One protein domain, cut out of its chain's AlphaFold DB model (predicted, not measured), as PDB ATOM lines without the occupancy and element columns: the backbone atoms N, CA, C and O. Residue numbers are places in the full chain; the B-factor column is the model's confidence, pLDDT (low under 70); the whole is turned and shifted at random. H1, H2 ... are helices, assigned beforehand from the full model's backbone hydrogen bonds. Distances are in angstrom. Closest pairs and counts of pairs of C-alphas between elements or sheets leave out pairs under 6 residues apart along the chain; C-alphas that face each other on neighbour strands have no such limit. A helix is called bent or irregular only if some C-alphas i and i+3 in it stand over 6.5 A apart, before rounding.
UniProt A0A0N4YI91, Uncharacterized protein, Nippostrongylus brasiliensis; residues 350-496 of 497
ATOM      1  N   THR A 350     223.081 191.267 349.666       93.44
ATOM      2  CA  THR A 350     223.447 190.243 348.665       93.44
ATOM      3  C   THR A 350     224.123 190.836 347.430       93.44
ATOM      4  O   THR A 350     225.222 190.421 347.092       93.44
ATOM      5  N   SER A 351     223.535 191.861 346.804       95.62
ATOM      6  CA  SER A 351     224.112 192.508 345.617       95.62
ATOM      7  C   SER A 351     225.500 193.112 345.862       95.62
ATOM      8  O   SER A 351     226.356 193.023 344.991       95.62
ATOM      9  N   LEU A 352     225.736 193.709 347.037       94.94
ATOM     10  CA  LEU A 352     227.023 194.312 347.397       94.94
ATOM     11  C   LEU A 352     228.083 193.237 347.670       94.94
ATOM     12  O   LEU A 352     229.194 193.326 347.151       94.94
ATOM     13  N   VAL A 353     227.708 192.182 348.400       93.69
ATOM     14  CA  VAL A 353     228.581 191.027 348.659       93.69
ATOM     15  C   VAL A 353     228.942 190.310 347.355       93.69
ATOM     16  O   VAL A 353     230.114 190.019 347.139       93.69
ATOM     17  N   THR A 354     227.988 190.092 346.441       95.94
ATOM     18  CA  THR A 354     228.256 189.483 345.126       95.94
ATOM     19  C   THR A 354     229.229 190.317 344.286       95.94
ATOM     20  O   THR A 354     230.097 189.738 343.638       95.94
ATOM     21  N   ILE A 355     229.146 191.655 344.316       96.12
ATOM     22  CA  ILE A 355     230.124 192.516 343.627       96.12
ATOM     23  C   ILE A 355     231.520 192.350 344.243       96.12
ATOM     24  O   ILE A 355     232.470 192.056 343.517       96.12
ATOM     25  N   GLY A 356     231.650 192.465 345.570       93.69
ATOM     26  CA  GLY A 356     232.935 192.313 346.263       93.69
ATOM     27  C   GLY A 356     233.571 190.931 346.062       93.69
ATOM     28  O   GLY A 356     234.766 190.826 345.772       93.69
ATOM     29  N   GLN A 357     232.763 189.869 346.132       94.56
ATOM     30  CA  GLN A 357     233.192 188.498 345.847       94.56
ATOM     31  C   GLN A 357     233.644 188.330 344.394       94.56
ATOM     32  O   GLN A 357     234.710 187.756 344.165       94.56
ATOM     33  N   ALA A 358     232.896 188.858 343.420       96.25
ATOM     34  CA  ALA A 358     233.266 188.778 342.009       96.25
ATOM     35  C   ALA A 358     234.585 189.515 341.714       96.25
ATOM     36  O   ALA A 358     235.449 188.961 341.036       96.25
ATOM     37  N   ILE A 359     234.788 190.718 342.264       94.25
ATOM     38  CA  ILE A 359     236.037 191.482 342.097       94.25
ATOM     39  C   ILE A 359     237.233 190.718 342.682       94.25
ATOM     40  O   ILE A 359     238.279 190.615 342.041       94.25
ATOM     41  N   ASN A 360     237.088 190.148 343.884       91.19
ATOM     42  CA  ASN A 360     238.174 189.413 344.538       91.19
ATOM     43  C   ASN A 360     238.487 188.066 343.858       91.19
ATOM     44  O   ASN A 360     239.655 187.669 343.814       91.19
ATOM     45  N   SER A 361     237.466 187.381 343.332       93.12
ATOM     46  CA  SER A 361     237.594 186.058 342.700       93.12
ATOM     47  C   SER A 361     238.093 186.164 341.256       93.12
ATOM     48  O   SER A 361     239.007 185.442 340.859       93.12
ATOM     49  N   PHE A 362     237.566 187.118 340.485       94.25
ATOM     50  CA  PHE A 362     237.885 187.330 339.070       94.25
ATOM     51  C   PHE A 362     238.734 188.581 338.877       94.25
ATOM     52  O   PHE A 362     238.375 189.511 338.154       94.25
ATOM     53  N   ARG A 363     239.914 188.591 339.502       90.44
ATOM     54  CA  ARG A 363     240.917 189.664 339.337       90.44
ATOM     55  C   ARG A 363     241.403 189.827 337.888       90.44
ATOM     56  O   ARG A 363     241.974 190.849 337.531       90.44
ATOM     57  N   SER A 364     241.188 188.792 337.079       90.88
ATOM     58  CA  SER A 364     241.459 188.697 335.646       90.88
ATOM     59  C   SER A 364     240.385 189.287 334.746       90.88
ATOM     60  O   SER A 364     240.646 189.539 333.568       90.88
ATOM     61  N   PHE A 365     239.180 189.495 335.268       94.50
ATOM     62  CA  PHE A 365     238.102 190.109 334.515       94.50
ATOM     63  C   PHE A 365     238.418 191.599 334.280       94.50
ATOM     64  O   PHE A 365     238.939 192.260 335.184       94.50
ATOM     65  N   PRO A 366     238.148 192.165 333.088       93.94
ATOM     66  CA  PRO A 366     238.521 193.539 332.748       93.94
ATOM     67  C   PRO A 366     237.581 194.574 333.399       93.94
ATOM     68  O   PRO A 366     236.900 195.335 332.710       93.94
ATOM     69  N   TRP A 367     237.572 194.634 334.736       93.19
ATOM     70  CA  TRP A 367     236.738 195.534 335.544       93.19
ATOM     71  C   TRP A 367     236.841 197.000 335.111       93.19
ATOM     72  O   TRP A 367     235.831 197.694 335.095       93.19
ATOM     73  N   PHE A 368     238.015 197.453 334.662       90.12
ATOM     74  CA  PHE A 368     238.212 198.805 334.128       90.12
ATOM     75  C   PHE A 368     237.270 199.145 332.957       90.12
ATOM     76  O   PHE A 368     236.781 200.270 332.888       90.12
ATOM     77  N   LYS A 369     236.947 198.183 332.071       94.25
ATOM     78  CA  LYS A 369     235.963 198.389 330.991       94.25
ATOM     79  C   LYS A 369     234.556 198.578 331.563       94.25
ATOM     80  O   LYS A 369     233.823 199.448 331.108       94.25
ATOM     81  N   VAL A 370     234.181 197.778 332.563       94.50
ATOM     82  CA  VAL A 370     232.858 197.852 333.206       94.50
ATOM     83  C   VAL A 370     232.699 199.156 333.987       94.50
ATOM     84  O   VAL A 370     231.665 199.805 333.865       94.50
ATOM     85  N   ILE A 371     233.739 199.588 334.705       92.62
ATOM     86  CA  ILE A 371     233.770 200.869 335.425       92.62
ATOM     87  C   ILE A 371     233.661 202.049 334.448       92.62
ATOM     88  O   ILE A 371     232.887 202.964 334.697       92.62
ATOM     89  N   ALA A 372     234.348 202.001 333.300       91.69
ATOM     90  CA  ALA A 372     234.229 203.031 332.264       91.69
ATOM     91  C   ALA A 372     232.825 203.109 331.625       91.69
ATOM     92  O   ALA A 372     232.416 204.179 331.183       91.69
ATOM     93  N   ILE A 373     232.075 201.999 331.584       96.25
ATOM     94  CA  ILE A 373     230.685 201.954 331.085       96.25
ATOM     95  C   ILE A 373     229.676 202.385 332.167       96.25
ATOM     96  O   ILE A 373     228.590 202.864 331.831       96.25
ATOM     97  N   LEU A 374     230.005 202.197 333.450       96.44
ATOM     98  CA  LEU A 374     229.109 202.381 334.599       96.44
ATOM     99  C   LEU A 374     229.726 203.255 335.724       96.44
ATOM    100  O   LEU A 374     229.672 202.843 336.888       96.44
ATOM    101  N   PRO A 375     230.289 204.448 335.434       93.88
ATOM    102  CA  PRO A 375     230.992 205.251 336.440       93.88
ATOM    103  C   PRO A 375     230.081 205.623 337.622       93.88
ATOM    104  O   PRO A 375     230.452 205.413 338.776       93.88
ATOM    105  N   ASP A 376     228.847 206.052 337.344       96.75
ATOM    106  CA  ASP A 376     227.865 206.426 338.365       96.75
ATOM    107  C   ASP A 376     227.489 205.272 339.310       96.75
ATOM    108  O   ASP A 376     227.226 205.500 340.490       96.75
ATOM    109  N   GLU A 377     227.364 204.042 338.793       97.38
ATOM    110  CA  GLU A 377     227.035 202.873 339.623       97.38
ATOM    111  C   GLU A 377     228.256 202.426 340.435       97.38
ATOM    112  O   GLU A 377     228.097 201.960 341.562       97.38
ATOM    113  N   TRP A 378     229.467 202.611 339.900       95.31
ATOM    114  CA  TRP A 378     230.712 202.327 340.608       95.31
ATOM    115  C   TRP A 378     230.922 203.263 341.806       95.31
ATOM    116  O   TRP A 378     231.169 202.786 342.913       95.31
ATOM    117  N   GLU A 379     230.742 204.575 341.630       93.88
ATOM    118  CA  GLU A 379     230.827 205.544 342.734       93.88
ATOM    119  C   GLU A 379     229.783 205.245 343.826       93.88
ATOM    120  O   GLU A 379     230.098 205.205 345.019       93.88
ATOM    121  N   LYS A 380     228.540 204.941 343.425       96.88
ATOM    122  CA  LYS A 380     227.460 204.559 344.354       96.88
ATOM    123  C   LYS A 380     227.753 203.246 345.078       96.88
ATOM    124  O   LYS A 380     227.398 203.126 346.247       96.88
ATOM    125  N   TYR A 381     228.402 202.286 344.420       95.94
ATOM    126  CA  TYR A 381     228.863 201.050 345.050       95.94
ATOM    127  C   TYR A 381     229.956 201.317 346.097       95.94
ATOM    128  O   TYR A 381     229.826 200.841 347.222       95.94
ATOM    129  N   LEU A 382     230.975 202.127 345.784       93.94
ATOM    130  CA  LEU A 382     232.017 202.498 346.755       93.94
ATOM    131  C   LEU A 382     231.420 203.203 347.983       93.94
ATOM    132  O   LEU A 382     231.705 202.820 349.116       93.94
ATOM    133  N   LYS A 383     230.506 204.153 347.763       94.50
ATOM    134  CA  LYS A 383     229.770 204.832 348.838       94.50
ATOM    135  C   LYS A 383     228.888 203.878 349.654       94.50
ATOM    136  O   LYS A 383     228.733 204.057 350.858       94.50
ATOM    137  N   ALA A 384     228.313 202.849 349.030       95.06
ATOM    138  CA  ALA A 384     227.564 201.815 349.741       95.06
ATOM    139  C   ALA A 384     228.476 200.941 350.620       95.06
ATOM    140  O   ALA A 384     228.093 200.616 351.743       95.06
ATOM    141  N   VAL A 385     229.682 200.602 350.147       94.12
ATOM    142  CA  VAL A 385     230.696 199.880 350.937       94.12
ATOM    143  C   VAL A 385     231.130 200.709 352.150       94.12
ATOM    144  O   VAL A 385     231.137 200.181 353.258       94.12
ATOM    145  N   GLU A 386     231.400 202.004 351.970       92.12
ATOM    146  CA  GLU A 386     231.740 202.934 353.059       92.12
ATOM    147  C   GLU A 386     230.627 203.022 354.124       92.12
ATOM    148  O   GLU A 386     230.896 202.895 355.317       92.12
ATOM    149  N   ILE A 387     229.367 203.179 353.699       92.50
ATOM    150  CA  ILE A 387     228.207 203.321 354.598       92.50
ATOM    151  C   ILE A 387     227.900 202.035 355.379       92.50
ATOM    152  O   ILE A 387     227.501 202.104 356.543       92.50
ATOM    153  N   ILE A 388     228.042 200.864 354.751       92.62
ATOM    154  CA  ILE A 388     227.840 199.573 355.427       92.62
ATOM    155  C   ILE A 388     229.008 199.282 356.375       92.62
ATOM    156  O   ILE A 388     228.792 198.785 357.486       92.62
ATOM    157  N   GLY A 389     230.235 199.591 355.940       91.50
ATOM    158  CA  GLY A 389     231.466 199.317 356.669       91.50
ATOM    159  C   GLY A 389     231.515 197.874 357.175       91.50
ATOM    160  O   GLY A 389     231.218 196.924 356.452       91.50
ATOM    161  N   ASN A 390     231.826 197.722 358.461       89.38
ATOM    162  CA  ASN A 390     231.924 196.425 359.134       89.38
ATOM    163  C   ASN A 390     230.599 195.959 359.777       89.38
ATOM    164  O   ASN A 390     230.633 195.179 360.731       89.38
ATOM    165  N   ASN A 391     229.433 196.435 359.314       90.69
ATOM    166  CA  ASN A 391     228.133 196.013 359.846       90.69
ATOM    167  C   ASN A 391     227.426 194.980 358.935       90.69
ATOM    168  O   ASN A 391     226.651 195.366 358.052       90.69
ATOM    169  N   PRO A 392     227.572 193.662 359.188       90.94
ATOM    170  CA  PRO A 392     226.889 192.628 358.405       90.94
ATOM    171  C   PRO A 392     225.364 192.618 358.604       90.94
ATOM    172  O   PRO A 392     224.654 191.899 357.903       90.94
ATOM    173  N   PHE A 393     224.822 193.403 359.537       94.44
ATOM    174  CA  PHE A 393     223.386 193.519 359.794       94.44
ATOM    175  C   PHE A 393     222.774 194.798 359.210       94.44
ATOM    176  O   PHE A 393     221.584 195.047 359.409       94.44
ATOM    177  N   PHE A 394     223.531 195.593 358.442       93.75
ATOM    178  CA  PHE A 394     223.048 196.856 357.872       93.75
ATOM    179  C   PHE A 394     221.734 196.711 357.084       93.75
ATOM    180  O   PHE A 394     220.862 197.573 357.167       93.75
ATOM    181  N   GLY A 395     221.539 195.601 356.366       92.25
ATOM    182  CA  GLY A 395     220.317 195.358 355.596       92.25
ATOM    183  C   GLY A 395     219.039 195.173 356.430       92.25
ATOM    184  O   GLY A 395     217.959 195.128 355.844       92.25
ATOM    185  N   TYR A 396     219.119 195.117 357.765       92.81
ATOM    186  CA  TYR A 396     217.954 195.202 358.659       92.81
ATOM    187  C   TYR A 396     217.481 196.642 358.908       92.81
ATOM    188  O   TYR A 396     216.367 196.839 359.384       92.81
ATOM    189  N   ASN A 397     218.271 197.658 358.552       93.56
ATOM    190  CA  ASN A 397     217.865 199.055 358.690       93.56
ATOM    191  C   ASN A 397     216.621 199.369 357.840       93.56
ATOM    192  O   ASN A 397     216.533 199.001 356.665       93.56
ATOM    193  N   ARG A 398     215.663 200.102 358.427       89.31
ATOM    194  CA  ARG A 398     214.402 200.499 357.770       89.31
ATOM    195  C   ARG A 398     214.632 201.338 356.509       89.31
ATOM    196  O   ARG A 398     213.863 201.229 355.558       89.31
ATOM    197  N   SER A 399     215.689 202.148 356.501       90.81
ATOM    198  CA  SER A 399     216.189 202.845 355.319       90.81
ATOM    199  C   SER A 399     217.638 202.446 355.069       90.81
ATOM    200  O   SER A 399     218.485 202.590 355.946       90.81
ATOM    201  N   VAL A 400     217.912 201.966 353.857       90.62
ATOM    202  CA  VAL A 400     219.272 201.730 353.343       90.62
ATOM    203  C   VAL A 400     219.846 202.964 352.629       90.62
ATOM    204  O   VAL A 400     221.035 203.001 352.328       90.62
ATOM    205  N   GLY A 401     219.020 203.988 352.374       94.31
ATOM    206  CA  GLY A 401     219.436 205.264 351.789       94.31
ATOM    207  C   GLY A 401     220.256 205.120 350.501       94.31
ATOM    208  O   GLY A 401     219.871 204.426 349.561       94.31
ATOM    209  N   SER A 402     221.413 205.778 350.460       94.81
ATOM    210  CA  SER A 402     222.358 205.723 349.339       94.81
ATOM    211  C   SER A 402     223.051 204.362 349.173       94.81
ATOM    212  O   SER A 402     223.507 204.070 348.068       94.81
ATOM    213  N   ALA A 403     223.039 203.492 350.189       95.44
ATOM    214  CA  ALA A 403     223.530 202.113 350.107       95.44
ATOM    215  C   ALA A 403     222.491 201.113 349.546       95.44
ATOM    216  O   ALA A 403     222.678 199.900 349.624       95.44
ATOM    217  N   ALA A 404     221.376 201.589 348.978       96.38
ATOM    218  CA  ALA A 404     220.396 200.732 348.314       96.38
ATOM    219  C   ALA A 404     220.974 200.052 347.058       96.38
ATOM    220  O   ALA A 404     221.492 200.720 346.163       96.38
ATOM    221  N   SER A 405     220.775 198.735 346.913       95.19
ATOM    222  CA  SER A 405     221.224 197.962 345.739       95.19
ATOM    223  C   SER A 405     220.626 198.426 344.404       95.19
ATOM    224  O   SER A 405     221.199 198.179 343.344       95.19
ATOM    225  N   THR A 406     219.515 199.167 344.438       95.88
ATOM    226  CA  THR A 406     218.928 199.849 343.274       95.88
ATOM    227  C   THR A 406     219.886 200.836 342.606       95.88
ATOM    228  O   THR A 406     219.733 201.101 341.413       95.88
ATOM    229  N   ASN A 407     220.867 201.355 343.353       96.88
ATOM    230  CA  ASN A 407     221.818 202.372 342.908       96.88
ATOM    231  C   ASN A 407     222.989 201.803 342.087       96.88
ATOM    232  O   ASN A 407     223.661 202.571 341.403       96.88
ATOM    233  N   TYR A 408     223.214 200.484 342.140       97.00
ATOM    234  CA  TYR A 408     224.313 199.768 341.470       97.00
ATOM    235  C   TYR A 408     223.863 198.396 340.918       97.00
ATOM    236  O   TYR A 408     224.588 197.397 340.928       97.00
ATOM    237  N   LYS A 409     222.608 198.333 340.459       97.06
ATOM    238  CA  LYS A 409     221.932 197.101 340.016       97.06
ATOM    239  C   LYS A 409     222.526 196.477 338.747       97.06
ATOM    240  O   LYS A 409     222.450 195.259 338.587       97.06
ATOM    241  N   THR A 410     223.084 197.285 337.845       97.69
ATOM    242  CA  THR A 410     223.702 196.823 336.595       97.69
ATOM    243  C   THR A 410     225.038 196.165 336.910       97.69
ATOM    244  O   THR A 410     225.269 195.026 336.502       97.69
ATOM    245  N   LEU A 411     225.866 196.835 337.721       97.19
ATOM    246  CA  LEU A 411     227.125 196.291 338.231       97.19
ATOM    247  C   LEU A 411     226.890 194.967 338.979       97.19
ATOM    248  O   LEU A 411     227.555 193.972 338.699       97.19
ATOM    249  N   ALA A 412     225.869 194.922 339.840       97.50
ATOM    250  CA  ALA A 412     225.489 193.714 340.563       97.50
ATOM    251  C   ALA A 412     225.084 192.552 339.638       97.50
ATOM    252  O   ALA A 412     225.432 191.404 339.914       97.50
ATOM    253  N   ARG A 413     224.385 192.830 338.524       97.25
ATOM    254  CA  ARG A 413     224.026 191.795 337.543       97.25
ATOM    255  C   ARG A 413     225.250 191.261 336.799       97.25
ATOM    256  O   ARG A 413     225.350 190.048 336.663       97.25
ATOM    257  N   VAL A 414     226.186 192.118 336.383       97.56
ATOM    258  CA  VAL A 414     227.443 191.680 335.736       97.56
ATOM    259  C   VAL A 414     228.254 190.784 336.672       97.56
ATOM    260  O   VAL A 414     228.677 189.701 336.272       97.56
ATOM    261  N   SER A 415     228.407 191.185 337.936       97.62
ATOM    262  CA  SER A 415     229.071 190.374 338.963       97.62
ATOM    263  C   SER A 415     228.376 189.027 339.187       97.62
ATOM    264  O   SER A 415     229.049 188.011 339.343       97.62
ATOM    265  N   ASN A 416     227.040 188.996 339.163       97.06
ATOM    266  CA  ASN A 416     226.265 187.763 339.262       97.06
ATOM    267  C   ASN A 416     226.473 186.825 338.058       97.06
ATOM    268  O   ASN A 416     226.724 185.644 338.268       97.06
ATOM    269  N   GLU A 417     226.396 187.325 336.818       96.94
ATOM    270  CA  GLU A 417     226.647 186.492 335.625       96.94
ATOM    271  C   GLU A 417     228.059 185.899 335.647       96.94
ATOM    272  O   GLU A 417     228.244 184.720 335.355       96.94
ATOM    273  N   LEU A 418     229.048 186.686 336.078       96.56
ATOM    274  CA  LEU A 418     230.429 186.236 336.209       96.56
ATOM    275  C   LEU A 418     230.581 185.102 337.248       96.56
ATOM    276  O   LEU A 418     231.262 184.116 336.979       96.56
ATOM    277  N   MET A 419     229.899 185.207 338.397       96.56
ATOM    278  CA  MET A 419     229.875 184.184 339.463       96.56
ATOM    279  C   MET A 419     229.064 182.921 339.105       96.56
ATOM    280  O   MET A 419     229.293 181.859 339.691       96.56
ATOM    281  N   ILE A 420     228.090 183.030 338.194       96.00
ATOM    282  CA  ILE A 420     227.295 181.895 337.697       96.00
ATOM    283  C   ILE A 420     228.040 181.173 336.572       96.00
ATOM    284  O   ILE A 420     228.153 179.950 336.622       96.00
ATOM    285  N   GLY A 421     228.573 181.906 335.589       94.75
ATOM    286  CA  GLY A 421     229.278 181.334 334.436       94.75
ATOM    287  C   GLY A 421     230.560 180.585 334.814       94.75
ATOM    288  O   GLY A 421     230.921 179.617 334.158       94.75
ATOM    289  N   SER A 422     231.200 180.956 335.925       93.75
ATOM    290  CA  SER A 422     232.331 180.221 336.506       93.75
ATOM    291  C   SER A 422     231.945 178.972 337.316       93.75
ATOM    292  O   SER A 422     232.825 178.294 337.846       93.75
ATOM    293  N   GLY A 423     230.649 178.732 337.545       92.50
ATOM    294  CA  GLY A 423     230.152 177.720 338.482       92.50
ATOM    295  C   GLY A 423     230.388 178.031 339.970       92.50
ATOM    296  O   GLY A 423     230.074 177.199 340.819       92.50
ATOM    297  N   SER A 424     230.915 179.210 340.328       87.94
ATOM    298  CA  SER A 424     231.326 179.520 341.711       87.94
ATOM    299  C   SER A 424     230.158 179.755 342.675       87.94
ATOM    300  O   SER A 424     230.333 179.632 343.888       87.94
ATOM    301  N   SER A 425     228.971 180.130 342.189       89.94
ATOM    302  CA  SER A 425     227.779 180.330 343.033       89.94
ATOM    303  C   SER A 425     226.467 180.074 342.274       89.94
ATOM    304  O   SER A 425     225.718 181.013 341.992       89.94
ATOM    305  N   PRO A 426     226.133 178.804 341.962       88.25
ATOM    306  CA  PRO A 426     224.949 178.457 341.169       88.25
ATOM    307  C   PRO A 426     223.625 178.868 341.836       88.25
ATOM    308  O   PRO A 426     222.653 179.167 341.146       88.25
ATOM    309  N   SER A 427     223.588 178.953 343.169       86.31
ATOM    310  CA  SER A 427     222.411 179.372 343.946       86.31
ATOM    311  C   SER A 427     221.978 180.826 343.713       86.31
ATOM    312  O   SER A 427     220.843 181.175 344.036       86.31
ATOM    313  N   LEU A 428     222.839 181.676 343.141       90.50
ATOM    314  CA  LEU A 428     222.483 183.058 342.806       90.50
ATOM    315  C   LEU A 428     221.584 183.156 341.562       90.50
ATOM    316  O   LEU A 428     220.924 184.180 341.377       90.50
ATOM    317  N   LYS A 429     221.498 182.096 340.741       91.81
ATOM    318  CA  LYS A 429     220.661 182.051 339.530       91.81
ATOM    319  C   LYS A 429     219.181 182.319 339.822       91.81
ATOM    320  O   LYS A 429     218.541 183.068 339.087       91.81
ATOM    321  N   ASP A 430     218.678 181.773 340.928       88.12
ATOM    322  CA  ASP A 430     217.267 181.853 341.324       88.12
ATOM    323  C   ASP A 430     216.947 183.091 342.188       88.12
ATOM    324  O   ASP A 430     215.822 183.262 342.664       88.12
ATOM    325  N   TYR A 431     217.926 183.970 342.436       89.56
ATOM    326  CA  TYR A 431     217.726 185.139 343.288       89.56
ATOM    327  C   TYR A 431     216.919 186.231 342.565       89.56
ATOM    328  O   TYR A 431     217.412 186.948 341.696       89.56
ATOM    329  N   GLY A 432     215.661 186.406 342.975       86.94
ATOM    330  CA  GLY A 432     214.724 187.354 342.357       86.94
ATOM    331  C   GLY A 432     215.060 188.847 342.503       86.94
ATOM    332  O   GLY A 432     214.332 189.674 341.963       86.94
ATOM    333  N   GLY A 433     216.130 189.215 343.221       89.12
ATOM    334  CA  GLY A 433     216.555 190.612 343.389       89.12
ATOM    335  C   GLY A 433     217.383 191.182 342.228       89.12
ATOM    336  O   GLY A 433     217.762 192.352 342.275       89.12
ATOM    337  N   TRP A 434     217.686 190.390 341.195       94.38
ATOM    338  CA  TRP A 434     218.432 190.864 340.027       94.38
ATOM    339  C   TRP A 434     217.578 191.700 339.066       94.38
ATOM    340  O   TRP A 434     216.414 191.398 338.798       94.38
ATOM    341  N   VAL A 435     218.187 192.727 338.465       95.44
ATOM    342  CA  VAL A 435     217.565 193.476 337.366       95.44
ATOM    343  C   VAL A 435     217.494 192.604 336.105       95.44
ATOM    344  O   VAL A 435     218.498 192.034 335.690       95.44
ATOM    345  N   LYS A 436     216.305 192.508 335.491       93.69
ATOM    346  CA  LYS A 436     216.087 191.742 334.246       93.69
ATOM    347  C   LYS A 436     216.656 192.440 333.007       93.69
ATOM    348  O   LYS A 436     217.118 191.778 332.091       93.69
ATOM    349  N   THR A 437     216.603 193.771 332.986       92.94
ATOM    350  CA  THR A 437     217.047 194.633 331.880       92.94
ATOM    351  C   THR A 437     218.079 195.664 332.373       92.94
ATOM    352  O   THR A 437     217.761 196.842 332.557       92.94
ATOM    353  N   PRO A 438     219.314 195.225 332.684       93.94
ATOM    354  CA  PRO A 438     220.433 196.116 333.006       93.94
ATOM    355  C   PRO A 438     220.743 197.122 331.881       93.94
ATOM    356  O   PRO A 438     220.512 196.855 330.700       93.94
ATOM    357  N   ARG A 439     221.297 198.289 332.240       94.50
ATOM    358  CA  ARG A 439     221.749 199.288 331.253       94.50
ATOM    359  C   ARG A 439     222.979 198.768 330.504       94.50
ATOM    360  O   ARG A 439     223.802 198.073 331.088       94.50
ATOM    361  N   ASN A 440     223.116 199.125 329.226       95.12
ATOM    362  CA  ASN A 440     224.261 198.761 328.377       95.12
ATOM    363  C   ASN A 440     224.550 197.243 328.310       95.12
ATOM    364  O   ASN A 440     225.689 196.844 328.061       95.12
ATOM    365  N   TYR A 441     223.532 196.395 328.526       94.38
ATOM    366  CA  TYR A 441     223.728 194.958 328.735       94.38
ATOM    367  C   TYR A 441     224.460 194.266 327.588       94.38
ATOM    368  O   TYR A 441     225.431 193.583 327.859       94.38
ATOM    369  N   ALA A 442     224.092 194.510 326.325       96.75
ATOM    370  CA  ALA A 442     224.750 193.880 325.174       96.75
ATOM    371  C   ALA A 442     226.276 194.140 325.127       96.75
ATOM    372  O   ALA A 442     227.057 193.268 324.754       96.75
ATOM    373  N   THR A 443     226.726 195.324 325.558       97.25
ATOM    374  CA  THR A 443     228.156 195.658 325.653       97.25
ATOM    375  C   THR A 443     228.833 194.920 326.809       97.25
ATOM    376  O   THR A 443     229.967 194.465 326.677       97.25
ATOM    377  N   LEU A 444     228.143 194.788 327.946       96.81
ATOM    378  CA  LEU A 444     228.639 194.094 329.138       96.81
ATOM    379  C   LEU A 444     228.654 192.568 328.946       96.81
ATOM    380  O   LEU A 444     229.609 191.910 329.345       96.81
ATOM    381  N   GLU A 445     227.645 192.026 328.272       96.94
ATOM    382  CA  GLU A 445     227.531 190.635 327.836       96.94
ATOM    383  C   GLU A 445     228.657 190.280 326.864       96.94
ATOM    384  O   GLU A 445     229.357 189.301 327.090       96.94
ATOM    385  N   LYS A 446     228.957 191.138 325.877       97.69
ATOM    386  CA  LYS A 446     230.142 190.960 325.024       97.69
ATOM    387  C   LYS A 446     231.444 190.883 325.836       97.69
ATOM    388  O   LYS A 446     232.291 190.051 325.528       97.69
ATOM    389  N   ILE A 447     231.607 191.706 326.878       97.31
ATOM    390  CA  ILE A 447     232.785 191.652 327.767       97.31
ATOM    391  C   ILE A 447     232.820 190.344 328.580       97.31
ATOM    392  O   ILE A 447     233.900 189.781 328.766       97.31
ATOM    393  N   LEU A 448     231.668 189.851 329.046       97.12
ATOM    394  CA  LEU A 448     231.544 188.558 329.731       97.12
ATOM    395  C   LEU A 448     231.905 187.396 328.794       97.12
ATOM    396  O   LEU A 448     232.760 186.586 329.147       97.12
ATOM    397  N   SER A 449     231.348 187.351 327.583       97.00
ATOM    398  CA  SER A 449     231.661 186.322 326.582       97.00
ATOM    399  C   SER A 449     233.132 186.357 326.157       97.00
ATOM    400  O   SER A 449     233.789 185.322 326.177       97.00
ATOM    401  N   GLU A 450     233.696 187.541 325.864       96.56
ATOM    402  CA  GLU A 450     235.135 187.713 325.579       96.56
ATOM    403  C   GLU A 450     236.030 187.184 326.712       96.56
ATOM    404  O   GLU A 450     237.145 186.726 326.453       96.56
ATOM    405  N   TYR A 451     235.580 187.287 327.966       96.12
ATOM    406  CA  TYR A 451     236.310 186.777 329.121       96.12
ATOM    407  C   TYR A 451     236.208 185.253 329.236       96.12
ATOM    408  O   TYR A 451     237.242 184.596 329.370       96.12
ATOM    409  N   PHE A 452     234.999 184.687 329.151       95.44
ATOM    410  CA  PHE A 452     234.798 183.241 329.263       95.44
ATOM    411  C   PHE A 452     235.474 182.480 328.119       95.44
ATOM    412  O   PHE A 452     236.283 181.604 328.403       95.44
ATOM    413  N   SER A 453     235.327 182.913 326.861       94.31
ATOM    414  CA  SER A 453     236.030 182.276 325.732       94.31
ATOM    415  C   SER A 453     237.558 182.274 325.890       94.31
ATOM    416  O   SER A 453     238.224 181.354 325.424       94.31
ATOM    417  N   LYS A 454     238.137 183.270 326.578       91.50
ATOM    418  CA  LYS A 454     239.572 183.280 326.912       91.50
ATOM    419  C   LYS A 454     239.924 182.341 328.063       91.50
ATOM    420  O   LYS A 454     241.009 181.774 328.044       91.50
ATOM    421  N   GLN A 455     239.054 182.187 329.061       90.00
ATOM    422  CA  GLN A 455     239.246 181.180 330.109       90.00
ATOM    423  C   GLN A 455     239.168 179.766 329.520       90.00
ATOM    424  O   GLN A 455     240.042 178.957 329.811       90.00
ATOM    425  N   ASP A 456     238.207 179.504 328.633       88.38
ATOM    426  CA  ASP A 456     238.022 178.202 327.983       88.38
ATOM    427  C   ASP A 456     239.212 177.830 327.082       88.38
ATOM    428  O   ASP A 456     239.669 176.687 327.107       88.38
ATOM    429  N   ALA A 457     239.773 178.801 326.347       86.25
ATOM    430  CA  ALA A 457     240.990 178.617 325.549       86.25
ATOM    431  C   ALA A 457     242.253 178.385 326.407       86.25
ATOM    432  O   ALA A 457     243.143 177.638 326.014       86.25
ATOM    433  N   VAL A 458     242.340 178.990 327.599       81.19
ATOM    434  CA  VAL A 458     243.443 178.734 328.548       81.19
ATOM    435  C   VAL A 458     243.274 177.384 329.257       81.19
ATOM    436  O   VAL A 458     244.269 176.715 329.538       81.19
ATOM    437  N   ALA A 459     242.037 176.967 329.537       81.38
ATOM    438  CA  ALA A 459     241.723 175.662 330.118       81.38
ATOM    439  C   ALA A 459     241.953 174.505 329.129       81.38
ATOM    440  O   ALA A 459     242.335 173.415 329.551       81.38
ATOM    441  N   ASN A 460     241.785 174.761 327.827       78.75
ATOM    442  CA  ASN A 460     242.065 173.831 326.733       78.75
ATOM    443  C   ASN A 460     243.264 174.321 325.890       78.75
ATOM    444  O   ASN A 460     243.086 174.737 324.746       78.75
ATOM    445  N   PRO A 461     244.507 174.254 326.410       60.81
ATOM    446  CA  PRO A 461     245.691 174.854 325.783       60.81
ATOM    447  C   PRO A 461     246.146 174.182 324.472       60.81
ATOM    448  O   PRO A 461     247.205 174.527 323.957       60.81
ATOM    449  N   ALA A 462     245.376 173.237 323.924       65.88
ATOM    450  CA  ALA A 462     245.630 172.640 322.613       65.88
ATOM    451  C   ALA A 462     245.557 173.671 321.465       65.88
ATOM    452  O   ALA A 462     246.225 173.484 320.451       65.88
ATOM    453  N   ASP A 463     244.806 174.764 321.657       58.12
ATOM    454  CA  ASP A 463     244.564 175.804 320.645       58.12
ATOM    455  C   ASP A 463     245.286 177.144 320.928       58.12
ATOM    456  O   ASP A 463     245.133 178.101 320.168       58.12
ATOM    457  N   ALA A 464     246.068 177.253 322.011       55.22
ATOM    458  CA  ALA A 464     246.664 178.519 322.461       55.22
ATOM    459  C   ALA A 464     248.187 178.582 322.239       55.22
ATOM    460  O   ALA A 464     248.935 177.713 322.689       55.22
ATOM    461  N   THR A 465     248.676 179.657 321.608       65.81
ATOM    462  CA  THR A 465     250.125 179.898 321.475       65.81
ATOM    463  C   THR A 465     250.746 180.269 322.830       65.81
ATOM    464  O   THR A 465     250.150 180.995 323.631       65.81
ATOM    465  N   SER A 466     251.949 179.760 323.127       66.38
ATOM    466  CA  SER A 466     252.527 179.862 324.479       66.38
ATOM    467  C   SER A 466     252.874 181.294 324.910       66.38
ATOM    468  O   SER A 466     252.804 181.598 326.102       66.38
ATOM    469  N   GLU A 467     253.190 182.187 323.967       76.25
ATOM    470  CA  GLU A 467     253.498 183.596 324.255       76.25
ATOM    471  C   GLU A 467     252.268 184.381 324.745       76.25
ATOM    472  O   GLU A 467     252.366 185.151 325.705       76.25
ATOM    473  N   GLU A 468     251.088 184.161 324.151       68.81
ATOM    474  CA  GLU A 468     249.864 184.866 324.556       68.81
ATOM    475  C   GLU A 468     249.431 184.481 325.977       68.81
ATOM    476  O   GLU A 468     249.077 185.351 326.780       68.81
ATOM    477  N   ALA A 469     249.533 183.195 326.329       61.03
ATOM    478  CA  ALA A 469     249.253 182.710 327.681       61.03
ATOM    479  C   ALA A 469     250.189 183.343 328.733       61.03
ATOM    480  O   ALA A 469     249.756 183.690 329.839       61.03
ATOM    481  N   GLN A 470     251.465 183.542 328.386       73.00
ATOM    482  CA  GLN A 470     252.464 184.136 329.274       73.00
ATOM    483  C   GLN A 470     252.224 185.643 329.478       73.00
ATOM    484  O   GLN A 470     252.165 186.108 330.621       73.00
ATOM    485  N   ALA A 471     251.962 186.387 328.397       73.44
ATOM    486  CA  ALA A 471     251.646 187.819 328.444       73.44
ATOM    487  C   ALA A 471     250.311 188.131 329.154       73.44
ATOM    488  O   ALA A 471     250.148 189.202 329.753       73.44
ATOM    489  N   ILE A 472     249.341 187.209 329.107       61.03
ATOM    490  CA  ILE A 472     248.119 187.296 329.916       61.03
ATOM    491  C   ILE A 472     248.473 187.147 331.402       61.03
ATOM    492  O   ILE A 472     248.118 188.026 332.189       61.03
ATOM    493  N   ASN A 473     249.216 186.103 331.790       62.56
ATOM    494  CA  ASN A 473     249.557 185.837 333.195       62.56
ATOM    495  C   ASN A 473     250.309 186.990 333.889       62.56
ATOM    496  O   ASN A 473     249.996 187.302 335.041       62.56
ATOM    497  N   GLU A 474     251.234 187.675 333.210       74.19
ATOM    498  CA  GLU A 474     251.898 188.863 333.778       74.19
ATOM    499  C   GLU A 474     250.912 190.001 334.079       74.19
ATOM    500  O   GLU A 474     250.918 190.565 335.178       74.19
ATOM    501  N   LYS A 475     250.009 190.306 333.136       65.19
ATOM    502  CA  LYS A 475     248.962 191.323 333.338       65.19
ATOM    503  C   LYS A 475     248.023 190.939 334.480       65.19
ATOM    504  O   LYS A 475     247.624 191.810 335.251       65.19
ATOM    505  N   LEU A 476     247.708 189.647 334.626       56.12
ATOM    506  CA  LEU A 476     246.901 189.154 335.741       56.12
ATOM    507  C   LEU A 476     247.582 189.399 337.086       56.12
ATOM    508  O   LEU A 476     246.944 189.942 337.985       56.12
ATOM    509  N   ASN A 477     248.860 189.041 337.221       66.94
ATOM    510  CA  ASN A 477     249.606 189.217 338.469       66.94
ATOM    511  C   ASN A 477     249.698 190.693 338.876       66.94
ATOM    512  O   ASN A 477     249.391 191.019 340.022       66.94
ATOM    513  N   ARG A 478     249.952 191.600 337.927       64.38
ATOM    514  CA  ARG A 478     249.967 193.048 338.199       64.38
ATOM    515  C   ARG A 478     248.603 193.595 338.649       64.38
ATOM    516  O   ARG A 478     248.536 194.451 339.527       64.38
ATOM    517  N   CYS A 479     247.497 193.073 338.109       51.50
ATOM    518  CA  CYS A 479     246.156 193.376 338.625       51.50
ATOM    519  C   CYS A 479     245.918 192.789 340.029       51.50
ATOM    520  O   CYS A 479     245.203 193.397 340.826       51.50
ATOM    521  N   ARG A 480     246.509 191.628 340.359       62.31
ATOM    522  CA  ARG A 480     246.404 191.041 341.708       62.31
ATOM    523  C   ARG A 480     247.050 191.937 342.762       62.31
ATOM    524  O   ARG A 480     246.403 192.182 343.776       62.31
ATOM    525  N   GLU A 481     248.253 192.436 342.488       70.56
ATOM    526  CA  GLU A 481     249.023 193.324 343.373       70.56
ATOM    527  C   GLU A 481     248.265 194.619 343.692       70.56
ATOM    528  O   GLU A 481     248.137 194.988 344.857       70.56
ATOM    529  N   LEU A 482     247.680 195.269 342.677       59.12
ATOM    530  CA  LEU A 482     246.885 196.490 342.863       59.12
ATOM    531  C   LEU A 482     245.618 196.257 343.703       59.12
ATOM    532  O   LEU A 482     245.235 197.119 344.492       59.12
ATOM    533  N   ILE A 483     244.968 195.098 343.550       54.03
ATOM    534  CA  ILE A 483     243.782 194.737 344.341       54.03
ATOM    535  C   ILE A 483     244.157 194.443 345.796       54.03
ATOM    536  O   ILE A 483     243.426 194.860 346.691       54.03
ATOM    537  N   ASP A 484     245.264 193.744 346.055       64.75
ATOM    538  CA  ASP A 484     245.681 193.463 347.434       64.75
ATOM    539  C   ASP A 484     246.187 194.736 348.138       64.75
ATOM    540  O   ASP A 484     245.752 195.003 349.254       64.75
ATOM    541  N   ALA A 485     246.929 195.615 347.452       63.16
ATOM    542  CA  ALA A 485     247.272 196.944 347.977       63.16
ATOM    543  C   ALA A 485     246.029 197.803 348.301       63.16
ATOM    544  O   ALA A 485     246.025 198.564 349.267       63.16
ATOM    545  N   ALA A 486     244.944 197.671 347.528       48.97
ATOM    546  CA  ALA A 486     243.681 198.341 347.831       48.97
ATOM    547  C   ALA A 486     242.952 197.730 349.047       48.97
ATOM    548  O   ALA A 486     242.262 198.454 349.763       48.97
ATOM    549  N   LYS A 487     243.097 196.428 349.330       59.19
ATOM    550  CA  LYS A 487     242.475 195.808 350.519       59.19
ATOM    551  C   LYS A 487     243.044 196.356 351.819       59.19
ATOM    552  O   LYS A 487     242.257 196.618 352.726       59.19
ATOM    553  N   ASP A 488     244.356 196.571 351.870       52.44
ATOM    554  CA  ASP A 488     245.035 197.153 353.034       52.44
ATOM    555  C   ASP A 488     244.561 198.591 353.312       52.44
ATOM    556  O   ASP A 488     244.474 199.007 354.465       52.44
ATOM    557  N   VAL A 489     244.185 199.336 352.263       45.31
ATOM    558  CA  VAL A 489     243.656 200.708 352.368       45.31
ATOM    559  C   VAL A 489     242.168 200.741 352.750       45.31
ATOM    560  O   VAL A 489     241.761 201.605 353.522       45.31
ATOM    561  N   TYR A 490     241.348 199.823 352.224       42.19
ATOM    562  CA  TYR A 490     239.881 199.869 352.359       42.19
ATOM    563  C   TYR A 490     239.276 198.845 353.339       42.19
ATOM    564  O   TYR A 490     238.056 198.782 353.471       42.19
ATOM    565  N   GLY A 491     240.081 198.022 354.023       42.06
ATOM    566  CA  GLY A 491     239.604 197.114 355.082       42.06
ATOM    567  C   GLY A 491     238.678 195.980 354.611       42.06
ATOM    568  O   GLY A 491     237.931 195.409 355.405       42.06
ATOM    569  N   VAL A 492     238.723 195.628 353.320       48.12
ATOM    570  CA  VAL A 492     237.739 194.754 352.640       48.12
ATOM    571  C   VAL A 492     237.722 193.305 353.169       48.12
ATOM    572  O   VAL A 492     236.789 192.555 352.884       48.12
ATOM    573  N   GLU A 493     238.705 192.897 353.979       49.09
ATOM    574  CA  GLU A 493     238.753 191.561 354.596       49.09
ATOM    575  C   GLU A 493     237.473 191.169 355.358       49.09
ATOM    576  O   GLU A 493     237.126 189.987 355.396       49.09
ATOM    577  N   LEU A 494     236.770 192.138 355.955       43.97
ATOM    578  CA  LEU A 494     235.600 191.904 356.813       43.97
ATOM    579  C   LEU A 494     234.268 191.730 356.063       43.97
ATOM    580  O   LEU A 494     233.293 191.308 356.673       43.97
ATOM    581  N   LEU A 495     234.222 191.996 354.752       39.31
ATOM    582  CA  LEU A 495     233.060 191.678 353.898       39.31
ATOM    583  C   LEU A 495     233.176 190.302 353.214       39.31
ATOM    584  O   LEU A 495     232.249 189.879 352.520       39.31
ATOM    585  N   ILE A 496     234.322 189.627 353.365       40.94
ATOM    586  CA  ILE A 496     234.670 188.381 352.658       40.94
ATOM    587  C   ILE A 496     234.831 187.187 353.628       40.94
ATOM    588  O   ILE A 496     234.769 186.040 353.180       40.94
TER     589      ILE A 496
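AT A GLANCE: This is residues 350 to 496 of the 497 residues of an uncharacterized protein of Nippostrongylus brasiliensis (UniProt A0A0N4YI91). H1, H3 and the kinked H4 cross one another in a small helical core, with H5 packed on H4; beyond H5, the long H6 folds back, so that H5 and H6 make a wide V with the core between its arms. Loop residues 389 to 404 lie at the end away from the V's corner. You have 147 residues with seven named helices, H1 to H7 in order, and no named strand: all helix, mostly crossed in packing, few touching pairs being at a shallow tilt. The whole is compact, radius of gyration of the C-alphas 16.2 A, yet elongated, spanning 55 by 35 by 27 A.

IN THESE COORDINATES: Find C-alpha 350 at (223.447, 190.243, 348.665), where H1 begins, running to 361. H2 holds residues 367 to 373 and H3 375 to 388, 20.1 A long. H4, 405 to 421, 21.7 A, is irregular, C-alphas 407 and 410 being 8.6 A apart, with a kink of 49 degrees near 412. H5, 441 to 459, measures 26.4 A. H6, 466 to 490, measures 36.6 A from C-alpha 466 at (252.527, 179.862, 324.479). H7 is 492 to 495.

HOW THE PARTS SIT: Look first at the hub, H4. It touches H1 at a steep tilt of 48 degrees, closest C-alphas Ile 355 and Ser 415, 5.2 A. Its residues 407 to 411 touch H3, about perpendicular at 83 degrees, Tyr 408 to Glu 377 by C-alphas 4.5 A. Its residues 414 to 421 touch H5 at a shallow tilt of 28 degrees, closest C-alphas Leu 418 and Leu 448, 7.0 A. H2, H6 and H7 touch no helix; the closest C-alphas of H1 and H7, Val 353 and Leu 495, are 6.9 A apart. Every O i to N i+4 pair is within hydrogen-bond range in H1, H2 and H3, against 11 of 13 in H4, 14 of 15 in H5 and 19 of 21 in H6; H7 is too short for one.

THE WHOLE: The farthest C-alphas, Arg 398 and Thr 465, are 54.9 A apart. The printed part has no cut; the links H3 to H4 and H4 to H5 are long. Confidence is low in the model at 31 residues between 461 and 496, among them 482 to 496.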